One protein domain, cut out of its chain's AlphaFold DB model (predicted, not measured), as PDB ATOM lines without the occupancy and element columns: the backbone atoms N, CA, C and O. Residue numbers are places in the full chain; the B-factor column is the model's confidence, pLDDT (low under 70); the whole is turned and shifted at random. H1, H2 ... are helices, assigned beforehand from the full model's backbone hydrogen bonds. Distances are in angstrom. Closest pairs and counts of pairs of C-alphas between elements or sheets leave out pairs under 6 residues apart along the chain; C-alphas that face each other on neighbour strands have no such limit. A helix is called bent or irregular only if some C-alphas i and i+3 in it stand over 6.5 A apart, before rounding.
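AT A GLANCE: This is residues 40 to 97 of the 97 residues of an uncharacterized protein of Methanosarcinales archaeon (UniProt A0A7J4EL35). This is an open, extended chain of helices with no packed core: one long helix, H2, makes most of the length, and a shorter helix, H1, stands off near its first end, joined to it by a long link that folds back from the end of H1. At the far end of H2 comes the very short helix H3, and after it a tail, residues 92 to 97, that carries the line further out. The printed part has 58 residues with three named helices, in the order H1, H2, H3, and no named strand; the class is all helix. It is extended, with a radius of gyration of the C-alphas of 18.4 A, and its spans of 57 by 28 by 17 A only just make it a rod.

HOW THE PARTS SIT: Start at Gly 40 and go on into H1, residues 41 to 53. Beyond it, a long link of 11 residues brings you to H2, residues 65 to 85. H1 and H2 are apart, with no C-alpha of the one within 8 A of the other. One residue, Tyr 86, makes the tight link to H3, residues 87 to 91. H2 and H3 meet only through their link. H1 and H3 are apart. Look at residues 64 to 70, of which 65 to 70 belong to H2, and at residues 72 to 97, of which 72 to 85 belong to H2 and 87 to 91 to H3: these stand free, with no C-alpha 8 or more residues away along the chain within 10 A. In H1, H2 and H3 you will find every O i to N i+4 pair within hydrogen-bond range.

IN THESE COORDINATES: Find C-alpha 41 at (-26.540, 50.749, 37.240); from there H1 runs 17.9 A to C-alpha 53 at (-16.031, 65.184, 37.494), a rise mainly in y. Next find C-alpha 65 at (-17.915, 39.959, 33.557), where H2 begins; it runs 30.4 A to C-alpha 85 at (-31.909, 37.728, 60.483), with z climbing and y changing little. H3 goes from Trp 87 to Phe 91, 5.8 A, and ends with C-alpha 91 at (-40.082, 45.437, 61.305). No helix is bent or irregular.

THE WHOLE: The two C-alphas farthest apart are those of Asn 56 and Lys 97, at 57.2 A, while those of Gly 40 and Lys 97, the first and last printed, are 46.8 A apart. Lys 97 is the chain's last residue, and the printed part has no cut. The one long link is that from H1 to H2. The mean pLDDT of the printed part is 77.5; look for values under 70 at residue 40, residue 42, residues 57 to 63 and residues 94 to 97.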
ATOM      1  N   GLY A  40     -25.695  47.387  33.744       64.94
ATOM      2  CA  GLY A  40     -26.044  47.612  35.132       64.94
ATOM      3  C   GLY A  40     -26.180  49.101  35.460       64.94
ATOM      4  O   GLY A  40     -26.034  50.004  34.630       64.94
ATOM      5  N   THR A  41     -26.495  49.373  36.723       72.31
ATOM      6  CA  THR A  41     -26.540  50.749  37.240       72.31
ATOM      7  C   THR A  41     -25.146  51.381  37.307       72.31
ATOM      8  O   THR A  41     -25.034  52.604  37.313       72.31
ATOM      9  N   ASP A  42     -24.097  50.562  37.315       68.44
ATOM     10  CA  ASP A  42     -22.690  50.951  37.234       68.44
ATOM     11  C   ASP A  42     -22.427  51.879  36.040       68.44
ATOM     12  O   ASP A  42     -21.953  52.994  36.244       68.44
ATOM     13  N   ALA A  43     -22.875  51.518  34.832       72.19
ATOM     14  CA  ALA A  43     -22.676  52.330  33.632       72.19
ATOM     15  C   ALA A  43     -23.344  53.714  33.740       72.19
ATOM     16  O   ALA A  43     -22.793  54.722  33.299       72.19
ATOM     17  N   ILE A  44     -24.524  53.781  34.369       77.38
ATOM     18  CA  ILE A  44     -25.247  55.042  34.602       77.38
ATOM     19  C   ILE A  44     -24.508  55.898  35.638       77.38
ATOM     20  O   ILE A  44     -24.415  57.119  35.490       77.38
ATOM     21  N   VAL A  45     -23.996  55.282  36.705       77.75
ATOM     22  CA  VAL A  45     -23.239  55.980  37.751       77.75
ATOM     23  C   VAL A  45     -21.916  56.497  37.194       77.75
ATOM     24  O   VAL A  45     -21.591  57.661  37.422       77.75
ATOM     25  N   GLU A  46     -21.192  55.690  36.421       77.38
ATOM     26  CA  GLU A  46     -19.944  56.076  35.765       77.38
ATOM     27  C   GLU A  46     -20.150  57.217  34.771       77.38
ATOM     28  O   GLU A  46     -19.414  58.204  34.809       77.38
ATOM     29  N   GLU A  47     -21.181  57.138  33.925       79.62
ATOM     30  CA  GLU A  47     -21.497  58.200  32.969       79.62
ATOM     31  C   GLU A  47     -21.818  59.518  33.690       79.62
ATOM     32  O   GLU A  47     -21.327  60.587  33.309       79.62
ATOM     33  N   ASN A  48     -22.611  59.461  34.763       81.44
ATOM     34  CA  ASN A  48     -22.947  60.647  35.550       81.44
ATOM     35  C   ASN A  48     -21.733  61.204  36.307       81.44
ATOM     36  O   ASN A  48     -21.526  62.420  36.326       81.44
ATOM     37  N   ALA A  49     -20.902  60.339  36.888       79.88
ATOM     38  CA  ALA A  49     -19.687  60.734  37.590       79.88
ATOM     39  C   ALA A  49     -18.654  61.353  36.635       79.88
ATOM     40  O   ALA A  49     -18.047  62.371  36.971       79.88
ATOM     41  N   ALA A  50     -18.501  60.808  35.425       81.56
ATOM     42  CA  ALA A  50     -17.613  61.346  34.401       81.56
ATOM     43  C   ALA A  50     -18.062  62.737  33.928       81.56
ATOM     44  O   ALA A  50     -17.240  63.652  33.811       81.56
ATOM     45  N   LYS A  51     -19.376  62.927  33.727       82.19
ATOM     46  CA  LYS A  51     -19.969  64.227  33.370       82.19
ATOM     47  C   LYS A  51     -19.739  65.287  34.451       82.19
ATOM     48  O   LYS A  51     -19.346  66.404  34.122       82.19
ATOM     49  N   LEU A  52     -19.954  64.948  35.725       82.69
ATOM     50  CA  LEU A  52     -19.754  65.876  36.845       82.69
ATOM     51  C   LEU A  52     -18.272  66.151  37.134       82.69
ATOM     52  O   LEU A  52     -17.887  67.292  37.378       82.69
ATOM     53  N   GLY A  53     -17.439  65.113  37.109       79.19
ATOM     54  CA  GLY A  53     -16.031  65.184  37.494       79.19
ATOM     55  C   GLY A  53     -15.080  65.624  36.383       79.19
ATOM     56  O   GLY A  53     -13.911  65.880  36.671       79.19
ATOM     57  N   LYS A  54     -15.546  65.690  35.122       78.56
ATOM     58  CA  LYS A  54     -14.720  65.912  33.916       78.56
ATOM     59  C   LYS A  54     -13.474  65.016  33.869       78.56
ATOM     60  O   LYS A  54     -12.420  65.415  33.373       78.56
ATOM     61  N   LYS A  55     -13.579  63.815  34.428       74.19
ATOM     62  CA  LYS A  55     -12.519  62.812  34.481       74.19
ATOM     63  C   LYS A  55     -13.098  61.488  34.033       74.19
ATOM     64  O   LYS A  55     -14.223  61.158  34.396       74.19
ATOM     65  N   ASN A  56     -12.313  60.743  33.266       71.75
ATOM     66  CA  ASN A  56     -12.697  59.391  32.898       71.75
ATOM     67  C   ASN A  56     -12.717  58.511  34.157       71.75
ATOM     68  O   ASN A  56     -11.826  58.662  35.002       71.75
ATOM     69  N   PRO A  57     -13.713  57.624  34.292       66.06
ATOM     70  CA  PRO A  57     -13.765  56.683  35.396       66.06
ATOM     71  C   PRO A  57     -12.527  55.783  35.343       66.06
ATOM     72  O   PRO A  57     -12.137  55.283  34.288       66.06
ATOM     73  N   THR A  58     -11.867  55.627  36.487       67.88
ATOM     74  CA  THR A  58     -10.721  54.729  36.660       67.88
ATOM     75  C   THR A  58     -11.117  53.625  37.621       67.88
ATOM     76  O   THR A  58     -11.364  53.900  38.797       67.88
ATOM     77  N   ASN A  59     -11.146  52.387  37.133       66.25
ATOM     78  CA  ASN A  59     -11.449  51.225  37.955       66.25
ATOM     79  C   ASN A  59     -10.240  50.846  38.814       66.25
ATOM     80  O   ASN A  59      -9.163  50.561  38.299       66.25
ATOM     81  N   LEU A  60     -10.429  50.858  40.138       66.56
ATOM     82  CA  LEU A  60      -9.412  50.438  41.110       66.56
ATOM     83  C   LEU A  60      -9.188  48.920  41.079       66.56
ATOM     84  O   LEU A  60      -8.095  48.449  41.381       66.56
ATOM     85  N   VAL A  61     -10.226  48.168  40.707       66.50
ATOM     86  CA  VAL A  61     -10.205  46.719  40.507       66.50
ATOM     87  C   VAL A  61     -11.055  46.426  39.277       66.50
ATOM     88  O   VAL A  61     -12.208  46.840  39.212       66.50
ATOM     89  N   THR A  62     -10.476  45.743  38.296       65.94
ATOM     90  CA  THR A  62     -11.193  45.238  37.122       65.94
ATOM     91  C   THR A  62     -11.568  43.790  37.397       65.94
ATOM     92  O   THR A  62     -10.699  42.922  37.461       65.94
ATOM     93  N   LEU A  63     -12.854  43.544  37.623       67.88
ATOM     94  CA  LEU A  63     -13.412  42.197  37.567       67.88
ATOM     95  C   LEU A  63     -13.730  41.892  36.100       67.88
ATOM     96  O   LEU A  63     -14.086  42.796  35.344       67.88
ATOM     97  N   ASP A  64     -13.558  40.640  35.685       76.94
ATOM     98  CA  ASP A  64     -14.160  40.199  34.429       76.94
ATOM     99  C   ASP A  64     -15.687  40.100  34.608       76.94
ATOM    100  O   ASP A  64     -16.186  40.066  35.737       76.94
ATOM    101  N   GLU A  65     -16.442  40.038  33.503       70.00
ATOM    102  CA  GLU A  65     -17.915  39.959  33.557       70.00
ATOM    103  C   GLU A  65     -18.389  38.827  34.486       70.00
ATOM    104  O   GLU A  65     -19.337  38.979  35.254       70.00
ATOM    105  N   THR A  66     -17.676  37.697  34.483       77.06
ATOM    106  CA  THR A  66     -18.007  36.538  35.322       77.06
ATOM    107  C   THR A  66     -17.807  36.829  36.814       77.06
ATOM    108  O   THR A  66     -18.668  36.501  37.633       77.06
ATOM    109  N   GLY A  67     -16.695  37.461  37.185       78.25
ATOM    110  CA  GLY A  67     -16.373  37.853  38.552       78.25
ATOM    111  C   GLY A  67     -17.337  38.899  39.102       78.25
ATOM    112  O   GLY A  67     -17.700  38.838  40.277       78.25
ATOM    113  N   GLU A  68     -17.813  39.805  38.252       74.81
ATOM    114  CA  GLU A  68     -18.823  40.798  38.605       74.81
ATOM    115  C   GLU A  68     -20.179  40.142  38.918       74.81
ATOM    116  O   GLU A  68     -20.755  40.378  39.986       74.81
ATOM    117  N   TYR A  69     -20.648  39.220  38.067       79.75
ATOM    118  CA  TYR A  69     -21.886  38.474  38.321       79.75
ATOM    119  C   TYR A  69     -21.827  37.655  39.611       79.75
ATOM    120  O   TYR A  69     -22.782  37.654  40.396       79.75
ATOM    121  N   ILE A  70     -20.708  36.971  39.861       79.62
ATOM    122  CA  ILE A  70     -20.512  36.188  41.085       79.62
ATOM    123  C   ILE A  70     -20.487  37.115  42.306       79.62
ATOM    124  O   ILE A  70     -21.182  36.850  43.291       79.62
ATOM    125  N   GLY A  71     -19.732  38.215  42.235       83.25
ATOM    126  CA  GLY A  71     -19.606  39.185  43.319       83.25
ATOM    127  C   GLY A  71     -20.952  39.780  43.728       83.25
ATOM    128  O   GLY A  71     -21.310  39.749  44.909       83.25
ATOM    129  N   PHE A  72     -21.745  40.241  42.758       81.81
ATOM    130  CA  PHE A  72     -23.073  40.790  43.039       81.81
ATOM    131  C   PHE A  72     -24.072  39.742  43.514       81.81
ATOM    132  O   PHE A  72     -24.874  40.028  44.406       81.81
ATOM    133  N   THR A  73     -24.000  38.517  42.992       83.75
ATOM    134  CA  THR A  73     -24.845  37.418  43.474       83.75
ATOM    135  C   THR A  73     -24.567  37.131  44.948       83.75
ATOM    136  O   THR A  73     -25.498  37.064  45.752       83.75
ATOM    137  N   LEU A  74     -23.291  37.027  45.335       83.94
ATOM    138  CA  LEU A  74     -22.903  36.808  46.728       83.94
ATOM    139  C   LEU A  74     -23.333  37.975  47.623       83.94
ATOM    140  O   LEU A  74     -23.911  37.741  48.684       83.94
ATOM    141  N   ALA A  75     -23.125  39.221  47.189       87.19
ATOM    142  CA  ALA A  75     -23.583  40.399  47.927       87.19
ATOM    143  C   ALA A  75     -25.109  40.381  48.151       87.19
ATOM    144  O   ALA A  75     -25.585  40.660  49.257       87.19
ATOM    145  N   GLY A  76     -25.879  39.982  47.135       84.88
ATOM    146  CA  GLY A  76     -27.324  39.770  47.234       84.88
ATOM    147  C   GLY A  76     -27.703  38.699  48.262       84.88
ATOM    148  O   GLY A  76     -28.562  38.928  49.112       84.88
ATOM    149  N   VAL A  77     -27.020  37.551  48.251       86.25
ATOM    150  CA  VAL A  77     -27.251  36.472  49.228       86.25
ATOM    151  C   VAL A  77     -26.959  36.945  50.654       86.25
ATOM    152  O   VAL A  77     -27.803  36.786  51.536       86.25
ATOM    153  N   PHE A  78     -25.798  37.560  50.894       89.94
ATOM    154  CA  PHE A  78     -25.417  38.018  52.231       89.94
ATOM    155  C   PHE A  78     -26.333  39.128  52.749       89.94
ATOM    156  O   PHE A  78     -26.764  39.069  53.899       89.94
ATOM    157  N   SER A  79     -26.681  40.110  51.914       86.62
ATOM    158  CA  SER A  79     -27.627  41.163  52.302       86.62
ATOM    159  C   SER A  79     -29.009  40.594  52.642       86.62
ATOM    160  O   SER A  79     -29.584  40.971  53.662       86.62
ATOM    161  N   GLY A  80     -29.504  39.626  51.865       85.00
ATOM    162  CA  GLY A  80     -30.752  38.919  52.157       85.00
ATOM    163  C   GLY A  80     -30.715  38.166  53.490       85.00
ATOM    164  O   GLY A  80     -31.664  38.258  54.268       85.00
ATOM    165  N   LEU A  81     -29.607  37.481  53.795       87.50
ATOM    166  CA  LEU A  81     -29.412  36.799  55.080       87.50
ATOM    167  C   LEU A  81     -29.385  37.780  56.257       87.50
ATOM    168  O   LEU A  81     -30.043  37.535  57.266       87.50
ATOM    169  N   ILE A  82     -28.667  38.897  56.122       88.62
ATOM    170  CA  ILE A  82     -28.582  39.936  57.157       88.62
ATOM    171  C   ILE A  82     -29.970  40.531  57.418       88.62
ATOM    172  O   ILE A  82     -30.430  40.551  58.559       88.62
ATOM    173  N   ILE A  83     -30.671  40.976  56.370       87.94
ATOM    174  CA  ILE A  83     -32.010  41.570  56.504       87.94
ATOM    175  C   ILE A  83     -33.001  40.549  57.074       87.94
ATOM    176  O   ILE A  83     -33.812  40.898  57.931       87.94
ATOM    177  N   GLY A  84     -32.924  39.291  56.635       84.31
ATOM    178  CA  GLY A  84     -33.758  38.208  57.145       84.31
ATOM    179  C   GLY A  84     -33.527  37.938  58.633       84.31
ATOM    180  O   GLY A  84     -34.493  37.815  59.384       84.31
ATOM    181  N   TYR A  85     -32.266  37.911  59.074       85.75
ATOM    182  CA  TYR A  85     -31.909  37.728  60.483       85.75
ATOM    183  C   TYR A  85     -32.451  38.863  61.362       85.75
ATOM    184  O   TYR A  85     -33.054  38.613  62.404       85.75
ATOM    185  N   TYR A  86     -32.317  40.112  60.908       90.00
ATOM    186  CA  TYR A  86     -32.778  41.292  61.643       90.00
ATOM    187  C   TYR A  86     -34.247  41.657  61.391       90.00
ATOM    188  O   TYR A  86     -34.718  42.687  61.876       90.00
ATOM    189  N   TRP A  87     -35.012  40.830  60.673       86.38
ATOM    190  CA  TRP A  87     -36.368  41.172  60.237       86.38
ATOM    191  C   TRP A  87     -37.291  41.575  61.393       86.38
ATOM    192  O   TRP A  87     -38.019  42.566  61.314       86.38
ATOM    193  N   THR A  88     -37.246  40.831  62.500       84.88
ATOM    194  CA  THR A  88     -38.059  41.110  63.692       84.88
ATOM    195  C   THR A  88     -37.617  42.358  64.444       84.88
ATOM    196  O   THR A  88     -38.445  42.990  65.089       84.88
ATOM    197  N   GLU A  89     -36.346  42.738  64.367       86.50
ATOM    198  CA  GLU A  89     -35.844  43.962  65.001       86.50
ATOM    199  C   GLU A  89     -36.150  45.199  64.150       86.50
ATOM    200  O   GLU A  89     -36.522  46.243  64.684       86.50
ATOM    201  N   LEU A  90     -36.063  45.061  62.824       85.25
ATOM    202  CA  LEU A  90     -36.344  46.124  61.862       85.25
ATOM    203  C   LEU A  90     -37.846  46.399  61.714       85.25
ATOM    204  O   LEU A  90     -38.262  47.554  61.634       85.25
ATOM    205  N   PHE A  91     -38.665  45.343  61.678       86.69
ATOM    206  CA  PHE A  91     -40.082  45.437  61.305       86.69
ATOM    207  C   PHE A  91     -41.042  44.796  62.311       86.69
ATOM    208  O   PHE A  91     -42.265  44.904  62.163       86.69
ATOM    209  N   GLY A  92     -40.535  44.137  63.354       80.19
ATOM    210  CA  GLY A  92     -41.383  43.616  64.418       80.19
ATOM    211  C   GLY A  92     -42.022  44.762  65.192       80.19
ATOM    212  O   GLY A  92     -41.344  45.616  65.763       80.19
ATOM    213  N   LYS A  93     -43.359  44.785  65.240       71.12
ATOM    214  CA  LYS A  93     -44.089  45.715  66.110       71.12
ATOM    215  C   LYS A  93     -43.563  45.552  67.536       71.12
ATOM    216  O   LYS A  93     -43.677  44.459  68.095       71.12
ATOM    217  N   ARG A  94     -43.054  46.633  68.148       63.75
ATOM    218  CA  ARG A  94     -42.813  46.673  69.601       63.75
ATOM    219  C   ARG A  94     -44.105  46.233  70.277       63.75
ATOM    220  O   ARG A  94     -45.096  46.966  70.240       63.75
ATOM    221  N   ARG A  95     -44.116  45.042  70.878       62.50
ATOM    222  CA  ARG A  95     -45.169  44.679  71.824       62.50
ATOM    223  C   ARG A  95     -45.091  45.716  72.939       62.50
ATOM    224  O   ARG A  95     -44.135  45.711  73.710       62.50
ATOM    225  N   LYS A  96     -46.048  46.653  72.962       57.44
ATOM    226  CA  LYS A  96     -46.279  47.493  74.137       57.44
ATOM    227  C   LYS A  96     -46.574  46.527  75.281       57.44
ATOM    228  O   LYS A  96     -47.496  45.721  75.167       57.44
ATOM    229  N   LYS A  97     -45.690  46.547  76.271       49.41
ATOM    230  CA  LYS A  97     -45.862  45.847  77.536       49.41
ATOM    231  C   LYS A  97     -46.918  46.574  78.356       49.41
ATOM    232  O   LYS A  97     -46.961  47.822  78.236       49.41
TER     233      LYS A  97